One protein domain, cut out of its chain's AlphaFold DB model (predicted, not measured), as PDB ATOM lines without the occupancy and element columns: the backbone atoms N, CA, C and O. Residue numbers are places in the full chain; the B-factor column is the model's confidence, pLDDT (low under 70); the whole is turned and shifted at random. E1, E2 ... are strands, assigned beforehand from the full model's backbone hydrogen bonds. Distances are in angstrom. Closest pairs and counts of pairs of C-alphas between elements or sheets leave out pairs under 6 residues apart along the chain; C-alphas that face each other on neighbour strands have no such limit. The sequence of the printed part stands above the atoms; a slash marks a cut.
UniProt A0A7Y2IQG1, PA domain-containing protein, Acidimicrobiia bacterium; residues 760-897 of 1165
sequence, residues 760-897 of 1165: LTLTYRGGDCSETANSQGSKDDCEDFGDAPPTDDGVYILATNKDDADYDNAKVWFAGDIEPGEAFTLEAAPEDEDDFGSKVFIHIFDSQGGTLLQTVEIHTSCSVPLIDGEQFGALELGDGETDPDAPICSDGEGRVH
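AT A GLANCE: This is residues 760 to 897 of the 1165 residues of the protein "PA domain-containing protein" of Acidimicrobiia bacterium (UniProt A0A7Y2IQG1). This is a sandwich with little regular structure: two antiparallel sheets face to face, E2-E7-E6-E3-E4 and E5-E1-E8, with long loops and a tail, residues 878 to 897. Its named strands, E1 to E8 in order, hold 43 of the 138 printed residues: all strand. It is compact, with radius of gyration of the C-alphas 14.7 A and spans of 49 by 37 by 25 A.

HOW THE PARTS SIT: Start at E1, residues 760 to 764, antiparallel to E5, residues 823 to 827, with N 762 and O 824 2.9 A apart, within hydrogen-bond range. E6, residues 840 to 845, and E7, residues 852 to 858, form a hairpin, with N 842 and O 856 2.8 A apart. The sheets' facing parts are 9.6 A centre to centre.

IN THESE COORDINATES: Find C-alpha 760 at (-32.659, -18.811, -5.619), where E1 begins. Then come E2, 781 to 784, E3, 795 to 800, and E4, 812 to 818; E8, 875 to 877, ends at (-34.552, -11.869, -8.774).

THE WHOLE: The link E7 to E8 is long. pLDDT is under 70 in residues 880 to 897, for instance.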
ATOM      1  N   LEU A 760     -32.023 -20.066  -5.215       85.69
ATOM      2  CA  LEU A 760     -32.659 -18.811  -5.619       85.69
ATOM      3  C   LEU A 760     -31.765 -17.635  -5.216       85.69
ATOM      4  O   LEU A 760     -31.624 -17.354  -4.026       85.69
ATOM      5  N   THR A 761     -31.178 -16.952  -6.196       88.81
ATOM      6  CA  THR A 761     -30.354 -15.754  -5.975       88.81
ATOM      7  C   THR A 761     -31.213 -14.498  -6.062       88.81
ATOM      8  O   THR A 761     -32.014 -14.349  -6.984       88.81
ATOM      9  N   LEU A 762     -31.078 -13.607  -5.080       91.88
ATOM     10  CA  LEU A 762     -31.853 -12.374  -4.963       91.88
ATOM     11  C   LEU A 762     -30.945 -11.201  -4.610       91.88
ATOM     12  O   LEU A 762     -30.064 -11.336  -3.767       91.88
ATOM     13  N   THR A 763     -31.231 -10.029  -5.159       92.75
ATOM     14  CA  THR A 763     -30.528  -8.782  -4.852       92.75
ATOM     15  C   THR A 763     -31.416  -7.842  -4.047       92.75
ATOM     16  O   THR A 763     -32.563  -7.579  -4.414       92.75
ATOM     17  N   TYR A 764     -30.904  -7.300  -2.938       92.88
ATOM     18  CA  TYR A 764     -31.646  -6.326  -2.134       92.88
ATOM     19  C   TYR A 764     -31.592  -4.926  -2.765       92.88
ATOM     20  O   TYR A 764     -30.518  -4.345  -2.902       92.88
ATOM     21  N   ARG A 765     -32.744  -4.352  -3.135       89.50
ATOM     22  CA  ARG A 765     -32.845  -3.003  -3.738       89.50
ATOM     23  C   ARG A 765     -33.475  -1.958  -2.803       89.50
ATOM     24  O   ARG A 765     -33.302  -0.760  -3.028       89.50
ATOM     25  N   GLY A 766     -34.164  -2.395  -1.745       88.25
ATOM     26  CA  GLY A 766     -35.025  -1.531  -0.925       88.25
ATOM     27  C   GLY A 766     -36.351  -1.209  -1.629       88.25
ATOM     28  O   GLY A 766     -36.589  -1.683  -2.734       88.25
ATOM     29  N   GLY A 767     -37.228  -0.420  -0.998       87.62
ATOM     30  CA  GLY A 767     -38.538  -0.057  -1.570       87.62
ATOM     31  C   GLY A 767     -39.725  -0.828  -0.975       87.62
ATOM     32  O   GLY A 767     -39.556  -1.777  -0.212       87.62
ATOM     33  N   ASP A 768     -40.948  -0.369  -1.261       88.62
ATOM     34  CA  ASP A 768     -42.189  -0.938  -0.710       88.62
ATOM     35  C   ASP A 768     -42.868  -1.929  -1.675       88.62
ATOM     36  O   ASP A 768     -42.484  -2.070  -2.837       88.62
ATOM     37  N   CYS A 769     -43.903  -2.635  -1.218       90.19
ATOM     38  CA  CYS A 769     -44.580  -3.646  -2.029       90.19
ATOM     39  C   CYS A 769     -45.274  -3.080  -3.281       90.19
ATOM     40  O   CYS A 769     -45.681  -3.858  -4.148       90.19
ATOM     41  N   SER A 770     -45.422  -1.754  -3.417       86.62
ATOM     42  CA  SER A 770     -45.964  -1.128  -4.630       86.62
ATOM     43  C   SER A 770     -44.988  -1.126  -5.808       86.62
ATOM     44  O   SER A 770     -45.424  -0.914  -6.941       86.62
ATOM     45  N   GLU A 771     -43.709  -1.412  -5.555       83.44
ATOM     46  CA  GLU A 771     -42.658  -1.554  -6.568       83.44
ATOM     47  C   GLU A 771     -42.569  -2.980  -7.137       83.44
ATOM     48  O   GLU A 771     -41.837  -3.228  -8.088       83.44
ATOM     49  N   THR A 772     -43.377  -3.909  -6.614       87.62
ATOM     50  CA  THR A 772     -43.474  -5.283  -7.118       87.62
ATOM     51  C   THR A 772     -43.864  -5.301  -8.601       87.62
ATOM     52  O   THR A 772     -44.949  -4.853  -8.987       87.62
ATOM     53  N   ALA A 773     -42.984  -5.860  -9.428       85.75
ATOM     54  CA  ALA A 773     -43.121  -5.965 -10.872       85.75
ATOM     55  C   ALA A 773     -42.595  -7.331 -11.340       85.75
ATOM     56  O   ALA A 773     -41.434  -7.482 -11.718       85.75
ATOM     57  N   ASN A 774     -43.475  -8.333 -11.302       86.19
ATOM     58  CA  ASN A 774     -43.160  -9.713 -11.667       86.19
ATOM     59  C   ASN A 774     -44.334 -10.400 -12.390       86.19
ATOM     60  O   ASN A 774     -45.455  -9.876 -12.455       86.19
ATOM     61  N   SER A 775     -44.079 -11.596 -12.919       83.31
ATOM     62  CA  SER A 775     -45.042 -12.367 -13.708       83.31
ATOM     63  C   SER A 775     -45.864 -13.381 -12.896       83.31
ATOM     64  O   SER A 775     -46.776 -13.991 -13.462       83.31
ATOM     65  N   GLN A 776     -45.613 -13.552 -11.588       82.12
ATOM     66  CA  GLN A 776     -46.289 -14.528 -10.702       82.12
ATOM     67  C   GLN A 776     -47.779 -14.206 -10.467       82.12
ATOM     68  O   GLN A 776     -48.601 -15.103 -10.221       82.12
ATOM     69  N   GLY A 777     -48.163 -12.943 -10.634       80.00
ATOM     70  CA  GLY A 777     -49.547 -12.491 -10.717       80.00
ATOM     71  C   GLY A 777     -50.312 -12.560  -9.395       80.00
ATOM     72  O   GLY A 777     -50.458 -11.561  -8.711       80.00
ATOM     73  N   SER A 778     -50.952 -13.697  -9.100       81.56
ATOM     74  CA  SER A 778     -51.671 -13.908  -7.826       81.56
ATOM     75  C   SER A 778     -51.073 -15.047  -7.004       81.56
ATOM     76  O   SER A 778     -51.769 -15.618  -6.157       81.56
ATOM     77  N   LYS A 779     -49.874 -15.497  -7.380       82.75
ATOM     78  CA  LYS A 779     -49.161 -16.585  -6.713       82.75
ATOM     79  C   LYS A 779     -48.036 -16.073  -5.824       82.75
ATOM     80  O   LYS A 779     -47.676 -16.809  -4.918       82.75
ATOM     81  N   ASP A 780     -47.540 -14.865  -6.056       87.56
ATOM     82  CA  ASP A 780     -46.736 -14.098  -5.114       87.56
ATOM     83  C   ASP A 780     -47.633 -13.293  -4.157       87.56
ATOM     84  O   ASP A 780     -48.836 -13.122  -4.385       87.56
ATOM     85  N   ASP A 781     -47.037 -12.822  -3.067       89.44
ATOM     86  CA  ASP A 781     -47.645 -11.866  -2.141       89.44
ATOM     87  C   ASP A 781     -46.550 -10.965  -1.559       89.44
ATOM     88  O   ASP A 781     -45.396 -11.370  -1.440       89.44
ATOM     89  N   CYS A 782     -46.900  -9.739  -1.189       91.50
ATOM     90  CA  CYS A 782     -45.978  -8.816  -0.538       91.50
ATOM     91  C   CYS A 782     -46.754  -7.955   0.458       91.50
ATOM     92  O   CYS A 782     -47.730  -7.291   0.096       91.50
ATOM     93  N   GLU A 783     -46.311  -7.949   1.715       92.19
ATOM     94  CA  GLU A 783     -46.915  -7.156   2.784       92.19
ATOM     95  C   GLU A 783     -45.879  -6.237   3.448       92.19
ATOM     96  O   GLU A 783     -44.878  -6.699   3.996       92.19
ATOM     97  N   ASP A 784     -46.150  -4.926   3.429       90.06
ATOM     98  CA  ASP A 784     -45.357  -3.916   4.134       90.06
ATOM     99  C   ASP A 784     -45.826  -3.750   5.584       90.06
ATOM    100  O   ASP A 784     -47.008  -3.525   5.874       90.06
ATOM    101  N   PHE A 785     -44.873  -3.754   6.510       85.56
ATOM    102  CA  PHE A 785     -45.088  -3.626   7.946       85.56
ATOM    103  C   PHE A 785     -44.486  -2.320   8.478       85.56
ATOM    104  O   PHE A 785     -43.598  -2.304   9.322       85.56
ATOM    105  N   GLY A 786     -45.036  -1.185   8.043       78.88
ATOM    106  CA  GLY A 786     -44.650   0.134   8.553       78.88
ATOM    107  C   GLY A 786     -43.924   0.982   7.518       78.88
ATOM    108  O   GLY A 786     -44.506   1.277   6.478       78.88
ATOM    109  N   ASP A 787     -42.722   1.456   7.856       79.81
ATOM    110  CA  ASP A 787     -41.878   2.194   6.913       79.81
ATOM    111  C   ASP A 787     -41.250   1.203   5.919       79.81
ATOM    112  O   ASP A 787     -40.903   0.084   6.296       79.81
ATOM    113  N   ALA A 788     -41.126   1.616   4.655       84.50
ATOM    114  CA  ALA A 788     -40.552   0.787   3.602       84.50
ATOM    115  C   ALA A 788     -39.102   0.377   3.933       84.50
ATOM    116  O   ALA A 788     -38.371   1.194   4.510       84.50
ATOM    117  N   PRO A 789     -38.666  -0.834   3.540       91.00
ATOM    118  CA  PRO A 789     -37.256  -1.209   3.542       91.00
ATOM    119  C   PRO A 789     -36.361  -0.105   2.933       91.00
ATOM    120  O   PRO A 789     -36.673   0.394   1.846       91.00
ATOM    121  N   PRO A 790     -35.284   0.316   3.626       87.38
ATOM    122  CA  PRO A 790     -34.420   1.407   3.177       87.38
ATOM    123  C   PRO A 790     -33.698   1.072   1.865       87.38
ATOM    124  O   PRO A 790     -33.335  -0.065   1.607       87.38
ATOM    125  N   THR A 791     -33.462   2.074   1.021       86.12
ATOM    126  CA  THR A 791     -32.723   1.899  -0.248       86.12
ATOM    127  C   THR A 791     -31.221   2.171  -0.106       86.12
ATOM    128  O   THR A 791     -30.470   2.011  -1.062       86.12
ATOM    129  N   ASP A 792     -30.783   2.684   1.046       86.50
ATOM    130  CA  ASP A 792     -29.437   3.218   1.281       86.50
ATOM    131  C   ASP A 792     -28.750   2.704   2.559       86.50
ATOM    132  O   ASP A 792     -27.577   3.013   2.762       86.50
ATOM    133  N   ASP A 793     -29.434   1.888   3.365       85.56
ATOM    134  CA  ASP A 793     -28.903   1.243   4.572       85.56
ATOM    135  C   ASP A 793     -29.188  -0.273   4.528       85.56
ATOM    136  O   ASP A 793     -30.221  -0.695   4.005       85.56
ATOM    137  N   GLY A 794     -28.290  -1.093   5.085       87.31
ATOM    138  CA  GLY A 794     -28.461  -2.545   5.159       87.31
ATOM    139  C   GLY A 794     -29.605  -3.009   6.068       87.31
ATOM    140  O   GLY A 794     -30.033  -2.312   6.991       87.31
ATOM    141  N   VAL A 795     -30.082  -4.225   5.810       93.12
ATOM    142  CA  VAL A 795     -31.195  -4.883   6.512       93.12
ATOM    143  C   VAL A 795     -30.813  -6.286   6.953       93.12
ATOM    144  O   VAL A 795     -29.865  -6.876   6.448       93.12
ATOM    145  N   TYR A 796     -31.589  -6.858   7.871       93.12
ATOM    146  CA  TYR A 796     -31.486  -8.278   8.182       93.12
ATOM    147  C   TYR A 796     -32.567  -9.047   7.428       93.12
ATOM    148  O   TYR A 796     -33.760  -8.829   7.656       93.12
ATOM    149  N   ILE A 797     -32.152  -9.956   6.551       94.62
ATOM    150  CA  ILE A 797     -33.044 -10.815   5.776       94.62
ATOM    151  C   ILE A 797     -33.045 -12.196   6.400       94.62
ATOM    152  O   ILE A 797     -31.993 -12.753   6.719       94.62
ATOM    153  N   LEU A 798     -34.227 -12.800   6.509       90.69
ATOM    154  CA  LEU A 798     -34.263 -14.250   6.541       90.69
ATOM    155  C   LEU A 798     -35.427 -14.850   5.766       90.69
ATOM    156  O   LEU A 798     -36.539 -14.326   5.727       90.69
ATOM    157  N   ALA A 799     -35.142 -16.007   5.191       91.44
ATOM    158  CA  ALA A 799     -36.050 -16.715   4.323       91.44
ATOM    159  C   ALA A 799     -36.409 -18.085   4.875       91.44
ATOM    160  O   ALA A 799     -35.543 -18.862   5.299       91.44
ATOM    161  N   THR A 800     -37.704 -18.380   4.873       88.25
ATOM    162  CA  THR A 800     -38.264 -19.549   5.536       88.25
ATOM    163  C   THR A 800     -39.440 -20.147   4.776       88.25
ATOM    164  O   THR A 800     -40.020 -19.541   3.875       88.25
ATOM    165  N   ASN A 801     -39.846 -21.349   5.182       85.69
ATOM    166  CA  ASN A 801     -41.039 -22.016   4.663       85.69
ATOM    167  C   ASN A 801     -42.358 -21.601   5.355       85.69
ATOM    168  O   ASN A 801     -43.371 -22.299   5.202       85.69
ATOM    169  N   LYS A 802     -42.356 -20.534   6.162       83.31
ATOM    170  CA  LYS A 802     -43.505 -20.049   6.938       83.31
ATOM    171  C   LYS A 802     -43.786 -18.579   6.656       83.31
ATOM    172  O   LYS A 802     -42.866 -17.808   6.469       83.31
ATOM    173  N   ASP A 803     -45.065 -18.224   6.683       80.88
ATOM    174  CA  ASP A 803     -45.581 -16.865   6.495       80.88
ATOM    175  C   ASP A 803     -45.471 -15.986   7.754       80.88
ATOM    176  O   ASP A 803     -45.675 -14.776   7.681       80.88
ATOM    177  N   ASP A 804     -45.152 -16.579   8.908       77.62
ATOM    178  CA  ASP A 804     -44.941 -15.876  10.174       77.62
ATOM    179  C   ASP A 804     -43.442 -15.712  10.461       77.62
ATOM    180  O   ASP A 804     -42.668 -16.667  10.377       77.62
ATOM    181  N   ALA A 805     -43.066 -14.505  10.878       66.31
ATOM    182  CA  ALA A 805     -41.728 -14.121  11.313       66.31
ATOM    183  C   ALA A 805     -41.297 -14.766  12.653       66.31
ATOM    184  O   ALA A 805     -40.180 -14.539  13.118       66.31
ATOM    185  N   ASP A 806     -42.170 -15.532  13.317       68.88
ATOM    186  CA  ASP A 806     -41.853 -16.279  14.540       68.88
ATOM    187  C   ASP A 806     -41.245 -17.662  14.198       68.88
ATOM    188  O   ASP A 806     -41.947 -18.626  13.882       68.88
ATOM    189  N   TYR A 807     -39.908 -17.764  14.249       65.81
ATOM    190  CA  TYR A 807     -39.087 -18.892  13.752       65.81
ATOM    191  C   TYR A 807     -39.250 -20.239  14.463       65.81
ATOM    192  O   TYR A 807     -38.524 -21.193  14.160       65.81
ATOM    193  N   ASP A 808     -40.164 -20.356  15.420       65.75
ATOM    194  CA  ASP A 808     -40.335 -21.570  16.207       65.75
ATOM    195  C   ASP A 808     -40.817 -22.737  15.313       65.75
ATOM    196  O   ASP A 808     -42.009 -22.936  15.062       65.75
ATOM    197  N   ASN A 809     -39.868 -23.595  14.913       65.31
ATOM    198  CA  ASN A 809     -40.027 -24.770  14.038       65.31
ATOM    199  C   ASN A 809     -40.199 -24.478  12.525       65.31
ATOM    200  O   ASN A 809     -40.771 -25.313  11.817       65.31
ATOM    201  N   ALA A 810     -39.715 -23.335  12.023       75.62
ATOM    202  CA  ALA A 810     -39.610 -23.056  10.584       75.62
ATOM    203  C   ALA A 810     -38.305 -23.631   9.983       75.62
ATOM    204  O   ALA A 810     -37.281 -23.683  10.665       75.62
ATOM    205  N   LYS A 811     -38.332 -24.060   8.710       82.44
ATOM    206  CA  LYS A 811     -37.113 -24.365   7.931       82.44
ATOM    207  C   LYS A 811     -36.563 -23.027   7.444       82.44
ATOM    208  O   LYS A 811     -37.313 -22.278   6.823       82.44
ATOM    209  N   VAL A 812     -35.306 -22.729   7.765       85.12
ATOM    210  CA  VAL A 812     -34.621 -21.486   7.382       85.12
ATOM    211  C   VAL A 812     -33.634 -21.817   6.271       85.12
ATOM    212  O   VAL A 812     -32.790 -22.688   6.465       85.12
ATOM    213  N   TRP A 813     -33.762 -21.142   5.133       85.31
ATOM    214  CA  TRP A 813     -32.884 -21.317   3.969       85.31
ATOM    215  C   TRP A 813     -31.809 -20.239   3.877       85.31
ATOM    216  O   TRP A 813     -30.727 -20.492   3.371       85.31
ATOM    217  N   PHE A 814     -32.086 -19.051   4.414       90.56
ATOM    218  CA  PHE A 814     -31.116 -17.965   4.503       90.56
ATOM    219  C   PHE A 814     -31.397 -17.112   5.739       90.56
ATOM    220  O   PHE A 814     -32.562 -16.927   6.097       90.56
ATOM    221  N   ALA A 815     -30.345 -16.603   6.385       90.25
ATOM    222  CA  ALA A 815     -30.428 -15.628   7.469       90.25
ATOM    223  C   ALA A 815     -29.128 -14.814   7.564       90.25
ATOM    224  O   ALA A 815     -28.086 -15.372   7.914       90.25
ATOM    225  N   GLY A 816     -29.184 -13.509   7.303       91.81
ATOM    226  CA  GLY A 816     -27.991 -12.660   7.283       91.81
ATOM    227  C   GLY A 816     -28.296 -11.169   7.173       91.81
ATOM    228  O   GLY A 816     -29.409 -10.777   6.823       91.81
ATOM    229  N   ASP A 817     -27.300 -10.349   7.506       92.00
ATOM    230  CA  ASP A 817     -27.306  -8.915   7.207       92.00
ATOM    231  C   ASP A 817     -26.912  -8.719   5.732       92.00
ATOM    232  O   ASP A 817     -25.928  -9.317   5.302       92.00
ATOM    233  N   ILE A 818     -27.676  -7.917   4.986       93.06
ATOM    234  CA  ILE A 818     -27.512  -7.653   3.548       93.06
ATOM    235  C   ILE A 818     -27.495  -6.143   3.309       93.06
ATOM    236  O   ILE A 818     -28.383  -5.428   3.783       93.06
ATOM    237  N   GLU A 819     -26.502  -5.654   2.568       91.00
ATOM    238  CA  GLU A 819     -26.402  -4.243   2.180       91.00
ATOM    239  C   GLU A 819     -27.169  -3.950   0.867       91.00
ATOM    240  O   GLU A 819     -27.405  -4.854   0.060       91.00
ATOM    241  N   PRO A 820     -27.578  -2.694   0.594       88.12
ATOM    242  CA  PRO A 820     -28.237  -2.346  -0.665       88.12
ATOM    243  C   PRO A 820     -27.362  -2.654  -1.888       88.12
ATOM    244  O   PRO A 820     -26.220  -2.203  -1.984       88.12
ATOM    245  N   GLY A 821     -27.928  -3.382  -2.849       83.12
ATOM    246  CA  GLY A 821     -27.270  -3.844  -4.071       83.12
ATOM    247  C   GLY A 821     -26.499  -5.157  -3.927       83.12
ATOM    248  O   GLY A 821     -25.940  -5.611  -4.918       83.12
ATOM    249  N   GLU A 822     -26.459  -5.761  -2.738       87.12
ATOM    250  CA  GLU A 822     -25.813  -7.055  -2.514       87.12
ATOM    251  C   GLU A 822     -26.759  -8.213  -2.877       87.12
ATOM    252  O   GLU A 822     -27.932  -8.226  -2.481       87.12
ATOM    253  N   ALA A 823     -26.234  -9.176  -3.640       88.75
ATOM    254  CA  ALA A 823     -26.911 -10.420  -3.977       88.75
ATOM    255  C   ALA A 823     -26.688 -11.477  -2.886       88.75
ATOM    256  O   ALA A 823     -25.598 -11.599  -2.327       88.75
ATOM    257  N   PHE A 824     -27.717 -12.266  -2.595       88.50
ATOM    258  CA  PHE A 824     -27.665 -13.381  -1.658       88.50
ATOM    259  C   PHE A 824     -28.427 -14.584  -2.205       88.50
ATOM    260  O   PHE A 824     -29.477 -14.445  -2.835       88.50
ATOM    261  N   THR A 825     -27.903 -15.776  -1.936       90.44
ATOM    262  CA  THR A 825     -28.451 -17.031  -2.455       90.44
ATOM    263  C   THR A 825     -29.138 -17.815  -1.349       90.44
ATOM    264  O   THR A 825     -28.630 -17.987  -0.238       90.44
ATOM    265  N   LEU A 826     -30.345 -18.264  -1.659       87.44
ATOM    266  CA  LEU A 826     -31.119 -19.207  -0.875       87.44
ATOM    267  C   LEU A 826     -30.773 -20.604  -1.370       87.44
ATOM    268  O   LEU A 826     -30.925 -20.870  -2.558       87.44
ATOM    269  N   GLU A 827     -30.415 -21.508  -0.466       81.56
ATOM    270  CA  GLU A 827     -30.116 -22.899  -0.813       81.56
ATOM    271  C   GLU A 827     -31.143 -23.829  -0.157       81.56
ATOM    272  O   GLU A 827     -31.391 -23.770   1.055       81.56
ATOM    273  N   ALA A 828     -31.766 -24.716  -0.939       70.06
ATOM    274  CA  ALA A 828     -32.745 -25.663  -0.407       70.06
ATOM    275  C   ALA A 828     -32.121 -26.738   0.517       70.06
ATOM    276  O   ALA A 828     -32.843 -27.302   1.361       70.06
ATOM    277  N   ALA A 829     -30.803 -26.973   0.404       63.53
ATOM    278  CA  ALA A 829     -30.110 -28.169   0.885       63.53
ATOM    279  C   ALA A 829     -28.999 -27.944   1.942       63.53
ATOM    280  O   ALA A 829     -27.821 -28.149   1.663       63.53
ATOM    281  N   PRO A 830     -29.353 -27.695   3.219       54.31
ATOM    282  CA  PRO A 830     -28.448 -28.065   4.318       54.31
ATOM    283  C   PRO A 830     -28.742 -29.452   4.920       54.31
ATOM    284  O   PRO A 830     -27.855 -30.054   5.521       54.31
ATOM    285  N   GLU A 831     -29.971 -29.977   4.796       53.47
ATOM    286  CA  GLU A 831     -30.396 -31.260   5.391       53.47
ATOM    287  C   GLU A 831     -31.466 -31.973   4.514       53.47
ATOM    288  O   GLU A 831     -32.635 -31.588   4.512       53.47
ATOM    289  N   ASP A 832     -31.048 -33.028   3.799       52.72
ATOM    290  CA  ASP A 832     -31.840 -34.136   3.214       52.72
ATOM    291  C   ASP A 832     -32.985 -33.843   2.194       52.72
ATOM    292  O   ASP A 832     -33.825 -34.722   1.970       52.72
ATOM    293  N   GLU A 833     -33.043 -32.676   1.538       57.78
ATOM    294  CA  GLU A 833     -33.995 -32.392   0.438       57.78
ATOM    295  C   GLU A 833     -33.309 -31.683  -0.741       57.78
ATOM    296  O   GLU A 833     -32.516 -30.774  -0.512       57.78
ATOM    297  N   ASP A 834     -33.675 -32.061  -1.974       60.53
ATOM    298  CA  ASP A 834     -33.060 -31.558  -3.213       60.53
ATOM    299  C   ASP A 834     -33.724 -30.258  -3.757       60.53
ATOM    300  O   ASP A 834     -33.154 -29.629  -4.637       60.53
ATOM    301  N   ASP A 835     -34.877 -29.808  -3.212       68.75
ATOM    302  CA  ASP A 835     -35.686 -28.686  -3.756       68.75
ATOM    303  C   ASP A 835     -36.385 -27.795  -2.696       68.75
ATOM    304  O   ASP A 835     -36.708 -28.238  -1.584       68.75
ATOM    305  N   PHE A 836     -36.767 -26.557  -3.064       78.69
ATOM    306  CA  PHE A 836     -37.633 -25.699  -2.234       78.69
ATOM    307  C   PHE A 836     -39.061 -26.258  -2.008       78.69
ATOM    308  O   PHE A 836     -39.616 -27.100  -2.727       78.69
ATOM    309  N   GLY A 837     -39.749 -25.707  -0.998       74.38
ATOM    310  CA  GLY A 837     -41.206 -25.829  -0.867       74.38
ATOM    311  C   GLY A 837     -41.949 -25.226  -2.072       74.38
ATOM    312  O   GLY A 837     -41.343 -24.711  -2.998       74.38
ATOM    313  N   SER A 838     -43.286 -25.264  -2.098       81.94
ATOM    314  CA  SER A 838     -44.050 -24.579  -3.165       81.94
ATOM    315  C   SER A 838     -44.043 -23.048  -3.046       81.94
ATOM    316  O   SER A 838     -44.555 -22.373  -3.936       81.94
ATOM    317  N   LYS A 839     -43.567 -22.534  -1.909       86.56
ATOM    318  CA  LYS A 839     -43.504 -21.124  -1.536       86.56
ATOM    319  C   LYS A 839     -42.275 -20.896  -0.667       86.56
ATOM    320  O   LYS A 839     -41.991 -21.728   0.204       86.56
ATOM    321  N   VAL A 840     -41.628 -19.761  -0.873       90.44
ATOM    322  CA  VAL A 840     -40.566 -19.220  -0.031       90.44
ATOM    323  C   VAL A 840     -41.037 -17.877   0.512       90.44
ATOM    324  O   VAL A 840     -41.531 -17.048  -0.245       90.44
ATOM    325  N   PHE A 841     -40.917 -17.681   1.822       91.50
ATOM    326  CA  PHE A 841     -41.256 -16.429   2.492       91.50
ATOM    327  C   PHE A 841     -39.979 -15.750   2.950       91.50
ATOM    328  O   PHE A 841     -39.168 -16.374   3.629       91.50
ATOM    329  N   ILE A 842     -39.803 -14.486   2.593       94.25
ATOM    330  CA  ILE A 842     -38.615 -13.696   2.893       94.25
ATOM    331  C   ILE A 842     -39.041 -12.522   3.759       94.25
ATOM    332  O   ILE A 842     -39.824 -11.674   3.340       94.25
ATOM    333  N   HIS A 843     -38.541 -12.494   4.986       92.88
ATOM    334  CA  HIS A 843     -38.841 -11.471   5.975       92.88
ATOM    335  C   HIS A 843     -37.655 -10.518   6.097       92.88
ATOM    336  O   HIS A 843     -36.529 -10.946   6.364       92.88
ATOM    337  N   ILE A 844     -37.922  -9.227   5.924       93.62
ATOM    338  CA  ILE A 844     -36.925  -8.158   5.932       93.62
ATOM    339  C   ILE A 844     -37.115  -7.322   7.197       93.62
ATOM    340  O   ILE A 844     -38.201  -6.790   7.437       93.62
ATOM    341  N   PHE A 845     -36.066  -7.194   8.006       92.00
ATOM    342  CA  PHE A 845     -36.055  -6.438   9.258       92.00
ATOM    343  C   PHE A 845     -35.085  -5.263   9.185       92.00
ATOM    344  O   PHE A 845     -34.058  -5.350   8.519       92.00
ATOM    345  N   ASP A 846     -35.350  -4.204   9.957       90.00
ATOM    346  CA  ASP A 846     -34.424  -3.063  10.073       90.00
ATOM    347  C   ASP A 846     -33.022  -3.460  10.585       90.00
ATOM    348  O   ASP A 846     -32.049  -2.750  10.365       90.00
ATOM    349  N   SER A 847     -32.927  -4.577  11.309       88.88
ATOM    350  CA  SER A 847     -31.714  -5.137  11.901       88.88
ATOM    351  C   SER A 847     -32.032  -6.499  12.528       88.88
ATOM    352  O   SER A 847     -33.200  -6.849  12.736       88.88
ATOM    353  N   GLN A 848     -31.011  -7.283  12.885       86.56
ATOM    354  CA  GLN A 848     -31.207  -8.583  13.530       86.56
ATOM    355  C   GLN A 848     -32.019  -8.471  14.842       86.56
ATOM    356  O   GLN A 848     -31.562  -7.916  15.844       86.56
ATOM    357  N   GLY A 849     -33.228  -9.045  14.856       80.06
ATOM    358  CA  GLY A 849     -34.163  -8.965  15.991       80.06
ATOM    359  C   GLY A 849     -34.883  -7.616  16.136       80.06
ATOM    360  O   GLY A 849     -35.455  -7.341  17.196       80.06
ATOM    361  N   GLY A 850     -34.814  -6.781  15.100       84.19
ATOM    362  CA  GLY A 850     -35.455  -5.478  14.991       84.19
ATOM    363  C   GLY A 850     -36.903  -5.532  14.502       84.19
ATOM    364  O   GLY A 850     -37.603  -6.531  14.679       84.19
ATOM    365  N   THR A 851     -37.394  -4.430  13.933       89.25
ATOM    366  CA  THR A 851     -38.784  -4.335  13.449       89.25
ATOM    367  C   THR A 851     -38.912  -5.003  12.082       89.25
ATOM    368  O   THR A 851     -38.094  -4.737  11.206       89.25
ATOM    369  N   LEU A 852     -39.933  -5.848  11.889       92.19
ATOM    370  CA  LEU A 852     -40.279  -6.385  10.567       92.19
ATOM    371  C   LEU A 852     -40.738  -5.229   9.673       92.19
ATOM    372  O   LEU A 852     -41.653  -4.509  10.064       92.19
ATOM    373  N   LEU A 853     -40.099  -5.066   8.517       92.25
ATOM    374  CA  LEU A 853     -40.374  -4.008   7.544       92.25
ATOM    375  C   LEU A 853     -41.213  -4.521   6.376       92.25
ATOM    376  O   LEU A 853     -42.138  -3.838   5.949       92.25
ATOM    377  N   GLN A 854     -40.924  -5.725   5.880       93.56
ATOM    378  CA  GLN A 854     -41.625  -6.304   4.735       93.56
ATOM    379  C   GLN A 854     -41.556  -7.834   4.776       93.56
ATOM    380  O   GLN A 854     -40.548  -8.402   5.199       93.56
ATOM    381  N   THR A 855     -42.621  -8.494   4.329       93.44
ATOM    382  CA  THR A 855     -42.616  -9.929   4.019       93.44
ATOM    383  C   THR A 855     -42.932 -10.113   2.544       93.44
ATOM    384  O   THR A 855     -43.958  -9.623   2.077       93.44
ATOM    385  N   VAL A 856     -42.075 -10.845   1.839       93.69
ATOM    386  CA  VAL A 856     -42.203 -11.170   0.417       93.69
ATOM    387  C   VAL A 856     -42.421 -12.675   0.270       93.69
ATOM    388  O   VAL A 856     -41.630 -13.474   0.766       93.69
ATOM    389  N   GLU A 857     -43.493 -13.080  -0.402       92.31
ATOM    390  CA  GLU A 857     -43.774 -14.466  -0.768       92.31
ATOM    391  C   GLU A 857     -43.443 -14.687  -2.247       92.31
ATOM    392  O   GLU A 857     -44.061 -14.087  -3.127       92.31
ATOM    393  N   ILE A 858     -42.524 -15.614  -2.522       91.62
ATOM    394  CA  ILE A 858     -42.184 -16.059  -3.876       91.62
ATOM    395  C   ILE A 858     -42.672 -17.494  -4.059       91.62
ATOM    396  O   ILE A 858     -42.385 -18.393  -3.260       91.62
ATOM    397  N   HIS A 859     -43.420 -17.735  -5.129       88.19
ATOM    398  CA  HIS A 859     -43.975 -19.045  -5.419       88.19
ATOM    399  C   HIS A 859     -43.037 -19.873  -6.312       88.19
ATOM    400  O   HIS A 859     -42.969 -19.710  -7.527       88.19
ATOM    401  N   THR A 860     -42.361 -20.836  -5.691       85.50
ATOM    402  CA  THR A 860     -41.254 -21.625  -6.258       85.50
ATOM    403  C   THR A 860     -41.676 -22.977  -6.842       85.50
ATOM    404  O   THR A 860     -40.832 -23.819  -7.111       85.50
ATOM    405  N   SER A 861     -42.977 -23.244  -7.046       72.62
ATOM    406  CA  SER A 861     -43.417 -24.491  -7.718       72.62
ATOM    407  C   SER A 861     -43.452 -24.421  -9.249       72.62
ATOM    408  O   SER A 861     -44.067 -25.280  -9.870       72.62
ATOM    409  N   CYS A 862     -42.893 -23.357  -9.834       68.19
ATOM    410  CA  CYS A 862     -42.706 -23.120 -11.275       68.19
ATOM    411  C   CYS A 862     -43.953 -23.230 -12.173       68.19
ATOM    412  O   CYS A 862     -43.884 -23.067 -13.385       68.19
ATOM    413  N   SER A 863     -45.147 -23.369 -11.587       71.12
ATOM    414  CA  SER A 863     -46.422 -23.294 -12.314       71.12
ATOM    415  C   SER A 863     -46.808 -21.871 -12.764       71.12
ATOM    416  O   SER A 863     -47.918 -21.666 -13.263       71.12
ATOM    417  N   VAL A 864     -45.945 -20.884 -12.506       74.06
ATOM    418  CA  VAL A 864     -45.791 -19.595 -13.203       74.06
ATOM    419  C   VAL A 864     -44.274 -19.334 -13.234       74.06
ATOM    420  O   VAL A 864     -43.631 -19.634 -12.221       74.06
ATOM    421  N   PRO A 865     -43.691 -18.856 -14.350       72.19
ATOM    422  CA  PRO A 865     -42.244 -18.679 -14.470       72.19
ATOM    423  C   PRO A 865     -41.694 -17.648 -13.478       72.19
ATOM    424  O   PRO A 865     -42.350 -16.652 -13.173       72.19
ATOM    425  N   LEU A 866     -40.488 -17.917 -12.984       81.00
ATOM    426  CA  LEU A 866     -39.622 -16.971 -12.281       81.00
ATOM    427  C   LEU A 866     -38.593 -16.483 -13.298       81.00
ATOM    428  O   LEU A 866     -37.981 -17.333 -13.940       81.00
ATOM    429  N   ILE A 867     -38.462 -15.172 -13.497       80.69
ATOM    430  CA  ILE A 867     -37.622 -14.587 -14.555       80.69
ATOM    431  C   ILE A 867     -36.594 -13.653 -13.923       80.69
ATOM    432  O   ILE A 867     -36.973 -12.767 -13.155       80.69
ATOM    433  N   ASP A 868     -35.320 -13.810 -14.274       80.12
ATOM    434  CA  ASP A 868     -34.251 -12.941 -13.777       80.12
ATOM    435  C   ASP A 868     -34.545 -11.470 -14.110       80.12
ATOM    436  O   ASP A 868     -35.132 -11.139 -15.145       80.12
ATOM    437  N   GLY A 869     -34.228 -10.578 -13.178       77.50
ATOM    438  CA  GLY A 869     -34.566  -9.156 -13.187       77.50
ATOM    439  C   GLY A 869     -36.000  -8.811 -12.745       77.50
ATOM    440  O   GLY A 869     -36.386  -7.647 -12.817       77.50
ATOM    441  N   GLU A 870     -36.841  -9.772 -12.331       87.31
ATOM    442  CA  GLU A 870     -38.173  -9.457 -11.775       87.31
ATOM    443  C   GLU A 870     -38.102  -8.929 -10.338       87.31
ATOM    444  O   GLU A 870     -37.351  -9.441  -9.510       87.31
ATOM    445  N   GLN A 871     -38.943  -7.940 -10.017       89.56
ATOM    446  CA  GLN A 871     -38.956  -7.302  -8.701       89.56
ATOM    447  C   GLN A 871     -40.098  -7.839  -7.821       89.56
ATOM    448  O   GLN A 871     -41.278  -7.786  -8.182       89.56
ATOM    449  N   PHE A 872     -39.747  -8.323  -6.631       92.44
ATOM    450  CA  PHE A 872     -40.624  -8.796  -5.563       92.44
ATOM    451  C   PHE A 872     -40.452  -7.905  -4.321       92.44
ATOM    452  O   PHE A 872     -39.586  -8.147  -3.481       92.44
ATOM    453  N   GLY A 873     -41.264  -6.848  -4.204       91.25
ATOM    454  CA  GLY A 873     -41.092  -5.827  -3.166       91.25
ATOM    455  C   GLY A 873     -39.692  -5.208  -3.202       91.25
ATOM    456  O   GLY A 873     -39.262  -4.686  -4.229       91.25
ATOM    457  N   ALA A 874     -38.968  -5.302  -2.086       91.69
ATOM    458  CA  ALA A 874     -37.606  -4.787  -1.954       91.69
ATOM    459  C   ALA A 874     -36.507  -5.684  -2.559       91.69
ATOM    460  O   ALA A 874     -35.320  -5.390  -2.385       91.69
ATOM    461  N   LEU A 875     -36.878  -6.793  -3.205       93.50
ATOM    462  CA  LEU A 875     -35.961  -7.806  -3.727       93.50
ATOM    463  C   LEU A 875     -36.081  -7.905  -5.244       93.50
ATOM    464  O   LEU A 875     -37.182  -7.903  -5.784       93.50
ATOM    465  N   GLU A 876     -34.954  -8.036  -5.920       91.38
ATOM    466  CA  GLU A 876     -34.867  -8.330  -7.347       91.38
ATOM    467  C   GLU A 876     -34.364  -9.760  -7.529       91.38
ATOM    468  O   GLU A 876     -33.477 -10.202  -6.801       91.38
ATOM    469  N   LEU A 877     -34.956 -10.505  -8.456       88.31
ATOM    470  CA  LEU A 877     -34.552 -11.869  -8.774       88.31
ATOM    471  C   LEU A 877     -33.296 -11.857  -9.658       88.31
ATOM    472  O   LEU A 877     -33.311 -11.196 -10.688       88.31
ATOM    473  N   GLY A 878     -32.236 -12.567  -9.268       82.50
ATOM    474  CA  GLY A 878     -30.934 -12.561  -9.950       82.50
ATOM    475  C   GLY A 878     -29.832 -11.814  -9.184       82.50
ATOM    476  O   GLY A 878     -30.046 -11.295  -8.083       82.50
ATOM    477  N   ASP A 879     -28.633 -11.780  -9.765       78.00
ATOM    478  CA  ASP A 879     -27.424 -11.138  -9.211       78.00
ATOM    479  C   ASP A 879     -27.387  -9.608  -9.385       78.00
ATOM    480  O   ASP A 879     -26.521  -8.925  -8.834       78.00
ATOM    481  N   GLY A 880     -28.365  -9.066 -10.111       64.56
ATOM    482  CA  GLY A 880     -28.550  -7.639 -10.305       64.56
ATOM    483  C   GLY A 880     -27.732  -7.031 -11.442       64.56
ATOM    484  O   GLY A 880     -27.683  -5.796 -11.511       64.56
ATOM    485  N   GLU A 881     -27.116  -7.857 -12.298       65.62
ATOM    486  CA  GLU A 881     -26.399  -7.428 -13.508       65.62
ATOM    487  C   GLU A 881     -27.290  -7.435 -14.768       65.62
ATOM    488  O   GLU A 881     -27.022  -6.683 -15.705       65.62
ATOM    489  N   THR A 882     -28.396  -8.191 -14.773       61.09
ATOM    490  CA  THR A 882     -29.329  -8.294 -15.913       61.09
ATOM    491  C   THR A 882     -30.122  -6.998 -16.169       61.09
ATOM    492  O   THR A 882     -30.748  -6.460 -15.253       61.09
ATOM    493  N   ASP A 883     -30.207  -6.525 -17.424       63.81
ATOM    494  CA  ASP A 883     -31.103  -5.411 -17.801       63.81
ATOM    495  C   ASP A 883     -32.593  -5.819 -17.656       63.81
ATOM    496  O   ASP A 883     -33.073  -6.691 -18.392       63.81
ATOM    497  N   PRO A 884     -33.384  -5.195 -16.757       59.25
ATOM    498  CA  PRO A 884     -34.788  -5.555 -16.548       59.25
ATOM    499  C   PRO A 884     -35.684  -5.261 -17.766       59.25
ATOM    500  O   PRO A 884     -36.756  -5.868 -17.893       59.25
ATOM    501  N   ASP A 885     -35.256  -4.376 -18.674       59.19
ATOM    502  CA  ASP A 885     -35.968  -4.044 -19.914       59.19
ATOM    503  C   ASP A 885     -35.594  -4.972 -21.094       59.19
ATOM    504  O   ASP A 885     -36.190  -4.863 -22.177       59.19
ATOM    505  N   ALA A 886     -34.655  -5.910 -20.908       57.53
ATOM    506  CA  ALA A 886     -34.274  -6.879 -21.933       57.53
ATOM    507  C   ALA A 886     -35.419  -7.869 -22.258       57.53
ATOM    508  O   ALA A 886     -36.253  -8.196 -21.406       57.53
ATOM    509  N   PRO A 887     -35.525  -8.350 -23.512       55.88
ATOM    510  CA  PRO A 887     -36.565  -9.299 -23.903       55.88
ATOM    511  C   PRO A 887     -36.378 -10.662 -23.213       55.88
ATOM    512  O   PRO A 887     -35.259 -11.116 -23.007       55.88
ATOM    513  N   ILE A 888     -37.485 -11.338 -22.889       57.50
ATOM    514  CA  ILE A 888     -37.473 -12.712 -22.353       57.50
ATOM    515  C   ILE A 888     -37.093 -13.677 -23.481       57.50
ATOM    516  O   ILE A 888     -37.686 -13.605 -24.564       57.50
ATOM    517  N   CYS A 889     -36.149 -14.588 -23.238       55.22
ATOM    518  CA  CYS A 889     -35.764 -15.595 -24.223       55.22
ATOM    519  C   CYS A 889     -36.976 -16.518 -24.511       55.22
ATOM    520  O   CYS A 889     -37.437 -17.259 -23.641       55.22
ATOM    521  N   SER A 890     -37.555 -16.441 -25.719       46.53
ATOM    522  CA  SER A 890     -38.684 -17.288 -26.143       46.53
ATOM    523  C   SER A 890     -38.407 -17.929 -27.498       46.53
ATOM    524  O   SER A 890     -38.105 -17.217 -28.464       46.53
ATOM    525  N   ASP A 891     -38.618 -19.240 -27.616       40.59
ATOM    526  CA  ASP A 891     -38.829 -19.839 -28.930       40.59
ATOM    527  C   ASP A 891     -40.138 -19.286 -29.530       40.59
ATOM    528  O   ASP A 891     -41.044 -18.837 -28.822       40.59
ATOM    529  N   GLY A 892     -40.259 -19.251 -30.855       40.78
ATOM    530  CA  GLY A 892     -41.408 -18.655 -31.553       40.78
ATOM    531  C   GLY A 892     -42.780 -19.301 -31.272       40.78
ATOM    532  O   GLY A 892     -43.736 -18.983 -31.980       40.78
ATOM    533  N   GLU A 893     -42.898 -20.188 -30.276       38.62
ATOM    534  CA  GLU A 893     -44.127 -20.846 -29.827       38.62
ATOM    535  C   GLU A 893     -44.615 -20.393 -28.434       38.62
ATOM    536  O   GLU A 893     -45.711 -20.782 -28.019       38.62
ATOM    537  N   GLY A 894     -43.878 -19.519 -27.736       41.84
ATOM    538  CA  GLY A 894     -44.320 -18.915 -26.472       41.84
ATOM    539  C   GLY A 894     -44.077 -19.773 -25.227       41.84
ATOM    540  O   GLY A 894     -44.821 -19.638 -24.251       41.84
ATOM    541  N   ARG A 895     -43.061 -20.646 -25.249       43.38
ATOM    542  CA  ARG A 895     -42.499 -21.260 -24.037       43.38
ATOM    543  C   ARG A 895     -41.327 -20.407 -23.541       43.38
ATOM    544  O   ARG A 895     -40.538 -19.917 -24.342       43.38
ATOM    545  N   VAL A 896     -41.299 -20.168 -22.230       43.69
ATOM    546  CA  VAL A 896     -40.251 -19.404 -21.542       43.69
ATOM    547  C   VAL A 896     -39.276 -20.417 -20.960       43.69
ATOM    548  O   VAL A 896     -39.717 -21.340 -20.275       43.69
ATOM    549  N   HIS A 897     -37.999 -20.247 -21.274       44.38
ATOM    550  CA  HIS A 897     -36.940 -21.205 -20.992       44.38
ATOM    551  C   HIS A 897     -36.039 -20.718 -19.858       44.38
ATOM    552  O   HIS A 897     -35.852 -19.514 -19.665       44.38
TER     553      HIS A 897